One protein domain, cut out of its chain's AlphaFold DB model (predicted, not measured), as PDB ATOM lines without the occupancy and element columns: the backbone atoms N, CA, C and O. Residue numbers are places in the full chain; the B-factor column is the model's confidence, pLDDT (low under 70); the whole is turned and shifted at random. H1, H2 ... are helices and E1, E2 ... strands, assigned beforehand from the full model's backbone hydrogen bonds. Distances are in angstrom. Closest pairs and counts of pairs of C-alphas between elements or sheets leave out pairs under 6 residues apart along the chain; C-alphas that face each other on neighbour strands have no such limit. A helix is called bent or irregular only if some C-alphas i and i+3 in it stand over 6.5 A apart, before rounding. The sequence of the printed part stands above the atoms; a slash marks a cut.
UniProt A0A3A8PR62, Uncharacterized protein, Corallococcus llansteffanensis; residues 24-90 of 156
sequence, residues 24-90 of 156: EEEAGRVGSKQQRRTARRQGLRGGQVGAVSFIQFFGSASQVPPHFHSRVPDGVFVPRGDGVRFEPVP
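What this domain is: This is residues 24 to 90 of the 156 residues of an uncharacterized protein of Corallococcus llansteffanensis (UniProt A0A3A8PR62). A long strand hairpin, E1 and E2, reaches away from a small body where helix H2 packs on strand E3 of a second hairpin, E3 and E4; residues 59 to 64 stick out at the long hairpin's tip. The printed part has 67 residues, with H1, H2, E1, E2, E3 and E4 in chain order, two antiparallel two-stranded sheets and a mixed class. It is loose, radius of gyration of the C-alphas 15.7 A, spanning 52 by 26 by 17 A.

How they stand to each other: H1, residues 24 to 27, and H2, residues 29 to 41, meet only through their link. In H2 every O i to N i+4 pair is within hydrogen-bond range; H1 is too short for one, and its single O i to N i+3 pair is out of range. E1, residues 52 to 56, and E2, residues 67 to 71, form an antiparallel hairpin, with N 54 and O 69 within hydrogen-bond range at 2.8 A. E3, residues 75 to 80, and E4, residues 83 to 88, form another, with N 78 and O 85 at 2.8 A. The closest C-alphas of H2 and E3, Gln 35 and Gly 75, are 6.1 A apart.

Where its parts are: H1 begins at C-alpha 24 (-50.968, 11.639, -53.968) and is only just irregular, 6.6 A long. H2 measures 18.6 A, E1 13.1 A, E2 13.2 A, E3 15.1 A and E4 16.5 A, ending at C-alpha 88 (-44.809, 8.685, -32.694).

The domain as a whole: The C-alphas farthest apart, Gly 43 and Ala 61, are 52.3 A apart. The printed part has no cut and no long link. The pLDDT is under 70 in residues 24 to 31 and 58 to 64.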
ATOM      1  N   GLU A  24     -51.633  12.188 -55.158       44.69
ATOM      2  CA  GLU A  24     -50.968  11.639 -53.968       44.69
ATOM      3  C   GLU A  24     -50.488  12.741 -53.003       44.69
ATOM      4  O   GLU A  24     -50.477  12.551 -51.785       44.69
ATOM      5  N   GLU A  25     -50.134  13.925 -53.519       45.69
ATOM      6  CA  GLU A  25     -49.579  15.019 -52.709       45.69
ATOM      7  C   GLU A  25     -50.611  15.742 -51.824       45.69
ATOM      8  O   GLU A  25     -50.242  16.326 -50.797       45.69
ATOM      9  N   GLU A  26     -51.895  15.758 -52.202       38.91
ATOM     10  CA  GLU A  26     -52.858  16.695 -51.609       38.91
ATOM     11  C   GLU A  26     -53.512  16.174 -50.315       38.91
ATOM     12  O   GLU A  26     -53.577  16.908 -49.322       38.91
ATOM     13  N   ALA A  27     -53.902  14.894 -50.261       38.12
ATOM     14  CA  ALA A  27     -54.563  14.301 -49.090       38.12
ATOM     15  C   ALA A  27     -53.628  14.152 -47.868       38.12
ATOM     16  O   ALA A  27     -54.057  14.302 -46.723       38.12
ATOM     17  N   GLY A  28     -52.322  13.953 -48.085       49.12
ATOM     18  CA  GLY A  28     -51.321  13.831 -47.014       49.12
ATOM     19  C   GLY A  28     -50.821  15.168 -46.442       49.12
ATOM     20  O   GLY A  28     -50.060  15.204 -45.469       49.12
ATOM     21  N   ARG A  29     -51.206  16.310 -47.024       54.88
ATOM     22  CA  ARG A  29     -50.524  17.596 -46.785       54.88
ATOM     23  C   ARG A  29     -50.866  18.258 -45.447       54.88
ATOM     24  O   ARG A  29     -50.035  18.984 -44.889       54.88
ATOM     25  N   VAL A  30     -52.071  18.026 -44.922       55.09
ATOM     26  CA  VAL A  30     -52.533  18.634 -43.660       55.09
ATOM     27  C   VAL A  30     -52.002  17.861 -42.453       55.09
ATOM     28  O   VAL A  30     -51.348  18.471 -41.602       55.09
ATOM     29  N   GLY A  31     -52.199  16.537 -42.424       60.81
ATOM     30  CA  GLY A  31     -51.674  15.663 -41.366       60.81
ATOM     31  C   GLY A  31     -50.156  15.774 -41.254       60.81
ATOM     32  O   GLY A  31     -49.619  16.064 -40.184       60.81
ATOM     33  N   SER A  32     -49.467  15.741 -42.398       74.75
ATOM     34  CA  SER A  32     -48.011  15.837 -42.415       74.75
ATOM     35  C   SER A  32     -47.461  17.165 -41.889       74.75
ATOM     36  O   SER A  32     -46.383  17.222 -41.294       74.75
ATOM     37  N   LYS A  33     -48.186  18.275 -42.079       84.50
ATOM     38  CA  LYS A  33     -47.765  19.581 -41.561       84.50
ATOM     39  C   LYS A  33     -47.890  19.654 -40.044       84.50
ATOM     40  O   LYS A  33     -47.023  20.269 -39.419       84.50
ATOM     41  N   GLN A  34     -48.947  19.077 -39.473       87.06
ATOM     42  CA  GLN A  34     -49.118  19.017 -38.024       87.06
ATOM     43  C   GLN A  34     -48.050  18.117 -37.402       87.06
ATOM     44  O   GLN A  34     -47.312  18.585 -36.541       87.06
ATOM     45  N   GLN A  35     -47.871  16.898 -37.920       91.12
ATOM     46  CA  GLN A  35     -46.858  15.949 -37.443       91.12
ATOM     47  C   GLN A  35     -45.450  16.568 -37.448       91.12
ATOM     48  O   GLN A  35     -44.773  16.581 -36.420       91.12
ATOM     49  N   ARG A  36     -45.039  17.227 -38.546       89.88
ATOM     50  CA  ARG A  36     -43.746  17.943 -38.606       89.88
ATOM     51  C   ARG A  36     -43.639  19.095 -37.605       89.88
ATOM     52  O   ARG A  36     -42.544  19.391 -37.130       89.88
ATOM     53  N   ARG A  37     -44.733  19.807 -37.313       89.81
ATOM     54  CA  ARG A  37     -44.731  20.900 -36.323       89.81
ATOM     55  C   ARG A  37     -44.592  20.359 -34.908       89.81
ATOM     56  O   ARG A  37     -43.776  20.893 -34.161       89.81
ATOM     57  N   THR A  38     -45.340  19.315 -34.571       92.06
ATOM     58  CA  THR A  38     -45.281  18.652 -33.266       92.06
ATOM     59  C   THR A  38     -43.903  18.045 -33.025       92.06
ATOM     60  O   THR A  38     -43.273  18.373 -32.025       92.06
ATOM     61  N   ALA A  39     -43.365  17.300 -33.993       93.06
ATOM     62  CA  ALA A  39     -42.015  16.742 -33.928       93.06
ATOM     63  C   ALA A  39     -40.947  17.819 -33.664       93.06
ATOM     64  O   ALA A  39     -40.120  17.690 -32.765       93.06
ATOM     65  N   ARG A  40     -41.009  18.953 -34.379       92.69
ATOM     66  CA  ARG A  40     -40.087  20.081 -34.151       92.69
ATOM     67  C   ARG A  40     -40.202  20.674 -32.746       92.69
ATOM     68  O   ARG A  40     -39.179  21.050 -32.185       92.69
ATOM     69  N   ARG A  41     -41.416  20.772 -32.191       92.38
ATOM     70  CA  ARG A  41     -41.640  21.237 -30.808       92.38
ATOM     71  C   ARG A  41     -41.060  20.267 -29.775       92.38
ATOM     72  O   ARG A  41     -40.628  20.716 -28.725       92.38
ATOM     73  N   GLN A  42     -41.003  18.979 -30.101       91.50
ATOM     74  CA  GLN A  42     -40.409  17.925 -29.272       91.50
ATOM     75  C   GLN A  42     -38.895  17.751 -29.483       91.50
ATOM     76  O   GLN A  42     -38.299  16.825 -28.947       91.50
ATOM     77  N   GLY A  43     -38.254  18.612 -30.282       93.88
ATOM     78  CA  GLY A  43     -36.817  18.521 -30.559       93.88
ATOM     79  C   GLY A  43     -36.430  17.480 -31.614       93.88
ATOM     80  O   GLY A  43     -35.250  17.357 -31.938       93.88
ATOM     81  N   LEU A  44     -37.399  16.794 -32.227       92.50
ATOM     82  CA  LEU A  44     -37.194  15.829 -33.309       92.50
ATOM     83  C   LEU A  44     -36.951  16.561 -34.641       92.50
ATOM     84  O   LEU A  44     -37.804  16.634 -35.533       92.50
ATOM     85  N   ARG A  45     -35.780  17.196 -34.755       87.00
ATOM     86  CA  ARG A  45     -35.358  17.909 -35.970       87.00
ATOM     87  C   ARG A  45     -35.024  16.910 -37.078       87.00
ATOM     88  O   ARG A  45     -34.542  15.819 -36.819       87.00
ATOM     89  N   GLY A  46     -35.305  17.289 -38.324       87.06
ATOM     90  CA  GLY A  46     -35.080  16.419 -39.485       87.06
ATOM     91  C   GLY A  46     -36.111  15.299 -39.669       87.06
ATOM     92  O   GLY A  46     -36.013  14.576 -40.652       87.06
ATOM     93  N   GLY A  47     -37.115  15.187 -38.788       91.25
ATOM     94  CA  GLY A  47     -38.180  14.192 -38.907       91.25
ATOM     95  C   GLY A  47     -38.990  14.326 -40.202       91.25
ATOM     96  O   GLY A  47     -39.505  15.409 -40.512       91.25
ATOM     97  N   GLN A  48     -39.118  13.219 -40.932       92.06
ATOM     98  CA  GLN A  48     -39.913  13.090 -42.154       92.06
ATOM     99  C   GLN A  48     -41.210  12.339 -41.873       92.06
ATOM    100  O   GLN A  48     -41.244  11.423 -41.063       92.06
ATOM    101  N   VAL A  49     -42.288  12.717 -42.545       92.69
ATOM    102  CA  VAL A  49     -43.546  11.956 -42.499       92.69
ATOM    103  C   VAL A  49     -43.538  10.899 -43.598       92.69
ATOM    104  O   VAL A  49     -42.842  11.069 -44.598       92.69
ATOM    105  N   GLY A  50     -44.318   9.837 -43.437       88.25
ATOM    106  CA  GLY A  50     -44.454   8.787 -44.445       88.25
ATOM    107  C   GLY A  50     -45.911   8.442 -44.712       88.25
ATOM    108  O   GLY A  50     -46.797   8.872 -43.978       88.25
ATOM    109  N   ALA A  51     -46.149   7.660 -45.758       88.69
ATOM    110  CA  ALA A  51     -47.427   7.024 -46.045       88.69
ATOM    111  C   ALA A  51     -47.168   5.671 -46.719       88.69
ATOM    112  O   ALA A  51     -46.165   5.510 -47.411       88.69
ATOM    113  N   VAL A  52     -48.070   4.714 -46.516       88.44
ATOM    114  CA  VAL A  52     -48.094   3.432 -47.228       88.44
ATOM    115  C   VAL A  52     -49.355   3.398 -48.072       88.44
ATOM    116  O   VAL A  52     -50.459   3.477 -47.528       88.44
ATOM    117  N   SER A  53     -49.191   3.279 -49.385       86.75
ATOM    118  CA  SER A  53     -50.297   3.304 -50.338       86.75
ATOM    119  C   SER A  53     -50.489   1.939 -50.984       86.75
ATOM    120  O   SER A  53     -49.542   1.344 -51.492       86.75
ATOM    121  N   PHE A  54     -51.729   1.461 -50.994       85.50
ATOM    122  CA  PHE A  54     -52.160   0.298 -51.757       85.50
ATOM    123  C   PHE A  54     -52.926   0.790 -52.981       85.50
ATOM    124  O   PHE A  54     -53.893   1.543 -52.849       85.50
ATOM    125  N   ILE A  55     -52.495   0.367 -54.166       84.88
ATOM    126  CA  ILE A  55     -53.153   0.716 -55.424       84.88
ATOM    127  C   ILE A  55     -54.079  -0.434 -55.799       84.88
ATOM    128  O   ILE A  55     -53.633  -1.563 -56.000       84.88
ATOM    129  N   GLN A  56     -55.372  -0.145 -55.881       82.88
ATOM    130  CA  GLN A  56     -56.387  -1.098 -56.295       82.88
ATOM    131  C   GLN A  56     -56.807  -0.801 -57.735       82.88
ATOM    132  O   GLN A  56     -57.395   0.242 -58.030       82.88
ATOM    133  N   PHE A  57     -56.519  -1.747 -58.628       79.31
ATOM    134  CA  PHE A  57     -56.999  -1.736 -60.006       79.31
ATOM    135  C   PHE A  57     -58.297  -2.540 -60.079       79.31
ATOM    136  O   PHE A  57     -58.310  -3.736 -59.786       79.31
ATOM    137  N   PHE A  58     -59.399  -1.894 -60.452       69.81
ATOM    138  CA  PHE A  58     -60.658  -2.589 -60.700       69.81
ATOM    139  C   PHE A  58     -60.645  -3.149 -62.124       69.81
ATOM    140  O   PHE A  58     -60.716  -2.403 -63.095       69.81
ATOM    141  N   GLY A  59     -60.517  -4.470 -62.239       65.69
ATOM    142  CA  GLY A  59     -60.609  -5.196 -63.502       65.69
ATOM    143  C   GLY A  59     -61.975  -5.857 -63.660       65.69
ATOM    144  O   GLY A  59     -62.132  -7.027 -63.336       65.69
ATOM    145  N   SER A  60     -62.969  -5.111 -64.133       63.91
ATOM    146  CA  SER A  60     -64.205  -5.624 -64.750       63.91
ATOM    147  C   SER A  60     -64.858  -4.481 -65.545       63.91
ATOM    148  O   SER A  60     -64.257  -3.418 -65.648       63.91
ATOM    149  N   ALA A  61     -66.033  -4.683 -66.156       59.72
ATOM    150  CA  ALA A  61     -66.640  -3.834 -67.203       59.72
ATOM    151  C   ALA A  61     -66.714  -2.302 -66.951       59.72
ATOM    152  O   ALA A  61     -67.033  -1.553 -67.868       59.72
ATOM    153  N   SER A  62     -66.406  -1.818 -65.747       58.88
ATOM    154  CA  SER A  62     -66.151  -0.403 -65.471       58.88
ATOM    155  C   SER A  62     -64.642  -0.126 -65.445       58.88
ATOM    156  O   SER A  62     -63.963  -0.438 -64.470       58.88
ATOM    157  N   GLN A  63     -64.117   0.498 -66.506       59.88
ATOM    158  CA  GLN A  63     -62.753   1.050 -66.568       59.88
ATOM    159  C   GLN A  63     -62.647   2.305 -65.691       59.88
ATOM    160  O   GLN A  63     -62.536   3.429 -66.177       59.88
ATOM    161  N   VAL A  64     -62.742   2.128 -64.375       66.06
ATOM    162  CA  VAL A  64     -62.544   3.218 -63.418       66.06
ATOM    163  C   VAL A  64     -61.041   3.406 -63.192       66.06
ATOM    164  O   VAL A  64     -60.322   2.411 -63.065       66.06
ATOM    165  N   PRO A  65     -60.543   4.653 -63.111       73.50
ATOM    166  CA  PRO A  65     -59.163   4.916 -62.726       73.50
ATOM    167  C   PRO A  65     -58.767   4.200 -61.418       73.50
ATOM    168  O   PRO A  65     -59.627   3.956 -60.561       73.50
ATOM    169  N   PRO A  66     -57.473   3.871 -61.234       78.56
ATOM    170  CA  PRO A  66     -56.991   3.191 -60.034       78.56
ATOM    171  C   PRO A  66     -57.397   3.929 -58.755       78.56
ATOM    172  O   PRO A  66     -57.288   5.154 -58.675       78.56
ATOM    173  N   HIS A  67     -57.857   3.178 -57.753       81.56
ATOM    174  CA  HIS A  67     -58.179   3.726 -56.436       81.56
ATOM    175  C   HIS A  67     -56.989   3.547 -55.493       81.56
ATOM    176  O   HIS A  67     -56.399   2.469 -55.417       81.56
ATOM    177  N   PHE A  68     -56.655   4.600 -54.752       81.69
ATOM    178  CA  PHE A  68     -55.515   4.624 -53.839       81.69
ATOM    179  C   PHE A  68     -56.002   4.555 -52.391       81.69
ATOM    180  O   PHE A  68     -56.676   5.464 -51.911       81.69
ATOM    181  N   HIS A  69     -55.606   3.509 -51.669       85.94
ATOM    182  CA  HIS A  69     -55.789   3.413 -50.220       85.94
ATOM    183  C   HIS A  69     -54.483   3.801 -49.538       85.94
ATOM    184  O   HIS A  69     -53.543   3.013 -49.518       85.94
ATOM    185  N   SER A  70     -54.400   5.012 -48.989       86.12
ATOM    186  CA  SER A  70     -53.193   5.494 -48.302       86.12
ATOM    187  C   SER A  70     -53.370   5.449 -46.787       86.12
ATOM    188  O   SER A  70     -54.330   6.003 -46.254       86.12
ATOM    189  N   ARG A  71     -52.425   4.830 -46.076       88.81
ATOM    190  CA  ARG A  71     -52.314   4.888 -44.612       88.81
ATOM    191  C   ARG A  71     -51.142   5.774 -44.223       88.81
ATOM    192  O   ARG A  71     -50.012   5.528 -44.635       88.81
ATOM    193  N   VAL A  72     -51.408   6.786 -43.408       88.44
ATOM    194  CA  VAL A  72     -50.404   7.735 -42.917       88.44
ATOM    195  C   VAL A  72     -50.188   7.459 -41.429       88.44
ATOM    196  O   VAL A  72     -51.130   7.651 -40.663       88.44
ATOM    197  N   PRO A  73     -49.011   6.975 -40.994       90.25
ATOM    198  CA  PRO A  73     -48.730   6.793 -39.576       90.25
ATOM    199  C   PRO A  73     -48.672   8.133 -38.831       90.25
ATOM    200  O   PRO A  73     -48.192   9.140 -39.360       90.25
ATOM    201  N   ASP A  74     -49.102   8.122 -37.570       91.50
ATOM    202  CA  ASP A  74     -49.082   9.284 -36.679       91.50
ATOM    203  C   ASP A  74     -47.716   9.485 -36.025       91.50
ATOM    204  O   ASP A  74     -47.512   9.307 -34.825       91.50
ATOM    205  N   GLY A  75     -46.735   9.861 -36.840       93.75
ATOM    206  CA  GLY A  75     -45.379  10.085 -36.365       93.75
ATOM    207  C   GLY A  75     -44.447  10.609 -37.436       93.75
ATOM    208  O   GLY A  75     -44.856  10.988 -38.535       93.75
ATOM    209  N   VAL A  76     -43.168  10.645 -37.085       95.25
ATOM    210  CA  VAL A  76     -42.086  11.017 -37.991       95.25
ATOM    211  C   VAL A  76     -40.969   9.983 -37.948       95.25
ATOM    212  O   VAL A  76     -40.681   9.402 -36.910       95.25
ATOM    213  N   PHE A  77     -40.298   9.785 -39.072       94.44
ATOM    214  CA  PHE A  77     -39.057   9.034 -39.175       94.44
ATOM    215  C   PHE A  77     -37.887   9.999 -38.998       94.44
ATOM    216  O   PHE A  77     -37.767  10.977 -39.739       94.44
ATOM    217  N   VAL A  78     -37.045   9.753 -37.998       94.38
ATOM    218  CA  VAL A  78     -35.899  10.597 -37.644       94.38
ATOM    219  C   VAL A  78     -34.604   9.827 -37.919       94.38
ATOM    220  O   VAL A  78     -34.516   8.665 -37.517       94.38
ATOM    221  N   PRO A  79     -33.592  10.439 -38.561       91.38
ATOM    222  CA  PRO A  79     -32.284   9.808 -38.727       91.38
ATOM    223  C   PRO A  79     -31.658   9.428 -37.379       91.38
ATOM    224  O   PRO A  79     -31.624  10.239 -36.448       91.38
ATOM    225  N   ARG A  80     -31.153   8.197 -37.271       90.81
ATOM    226  CA  ARG A  80     -30.451   7.667 -36.097       90.81
ATOM    227  C   ARG A  80     -29.338   6.734 -36.565       90.81
ATOM    228  O   ARG A  80     -29.622   5.638 -37.032       90.81
ATOM    229  N   GLY A  81     -28.088   7.168 -36.408       88.00
ATOM    230  CA  GLY A  81     -26.934   6.409 -36.892       88.00
ATOM    231  C   GLY A  81     -26.986   6.232 -38.409       88.00
ATOM    232  O   GLY A  81     -27.150   7.208 -39.136       88.00
ATOM    233  N   ASP A  82     -26.875   4.986 -38.852       89.94
ATOM    234  CA  ASP A  82     -26.981   4.529 -40.240       89.94
ATOM    235  C   ASP A  82     -28.429   4.286 -40.708       89.94
ATOM    236  O   ASP A  82     -28.659   4.027 -41.889       89.94
ATOM    237  N   GLY A  83     -29.416   4.409 -39.815       91.69
ATOM    238  CA  GLY A  83     -30.820   4.126 -40.104       91.69
ATOM    239  C   GLY A  83     -31.791   5.264 -39.784       91.69
ATOM    240  O   GLY A  83     -31.431   6.412 -39.503       91.69
ATOM    241  N   VAL A  84     -33.080   4.922 -39.814       93.06
ATOM    242  CA  VAL A  84     -34.180   5.796 -39.391       93.06
ATOM    243  C   VAL A  84     -34.968   5.142 -38.266       93.06
ATOM    244  O   VAL A  84     -35.225   3.941 -38.278       93.06
ATOM    245  N   ARG A  85     -35.390   5.947 -37.291       94.50
ATOM    246  CA  ARG A  85     -36.265   5.521 -36.197       94.50
ATOM    247  C   ARG A  85     -37.616   6.201 -36.330       94.50
ATOM    248  O   ARG A  85     -37.677   7.411 -36.534       94.50
ATOM    249  N   PHE A  86     -38.692   5.433 -36.197       94.62
ATOM    250  CA  PHE A  86     -40.031   5.997 -36.086       94.62
ATOM    251  C   PHE A  86     -40.251   6.557 -34.677       94.62
ATOM    252  O   PHE A  86     -40.073   5.851 -33.686       94.62
ATOM    253  N   GLU A  87     -40.649   7.821 -34.608       95.50
ATOM    254  CA  GLU A  87     -41.034   8.519 -33.388       95.50
ATOM    255  C   GLU A  87     -42.516   8.903 -33.505       95.50
ATOM    256  O   GLU A  87     -42.868   9.739 -34.352       95.50
ATOM    257  N   PRO A  88     -43.406   8.304 -32.695       94.88
ATOM    258  CA  PRO A  88     -44.809   8.685 -32.694       94.88
ATOM    259  C   PRO A  88     -44.954  10.130 -32.217       94.88
ATOM    260  O   PRO A  88     -44.267  10.568 -31.292       94.88
ATOM    261  N   VAL A  89     -45.873  10.874 -32.829       93.50
ATOM    262  CA  VAL A  89     -46.266  12.189 -32.313       93.50
ATOM    263  C   VAL A  89     -47.564  12.049 -31.523       93.50
ATOM    264  O   VAL A  89     -48.424  11.254 -31.898       93.50
ATOM    265  N   PRO A  90     -47.745  12.807 -30.432       92.19
ATOM    266  CA  PRO A  90     -48.985  12.777 -29.683       92.19
ATOM    267  C   PRO A  90     -50.143  13.262 -30.562       92.19
ATOM    268  O   PRO A  90     -49.940  14.112 -31.444       92.19
TER     269      PRO A  90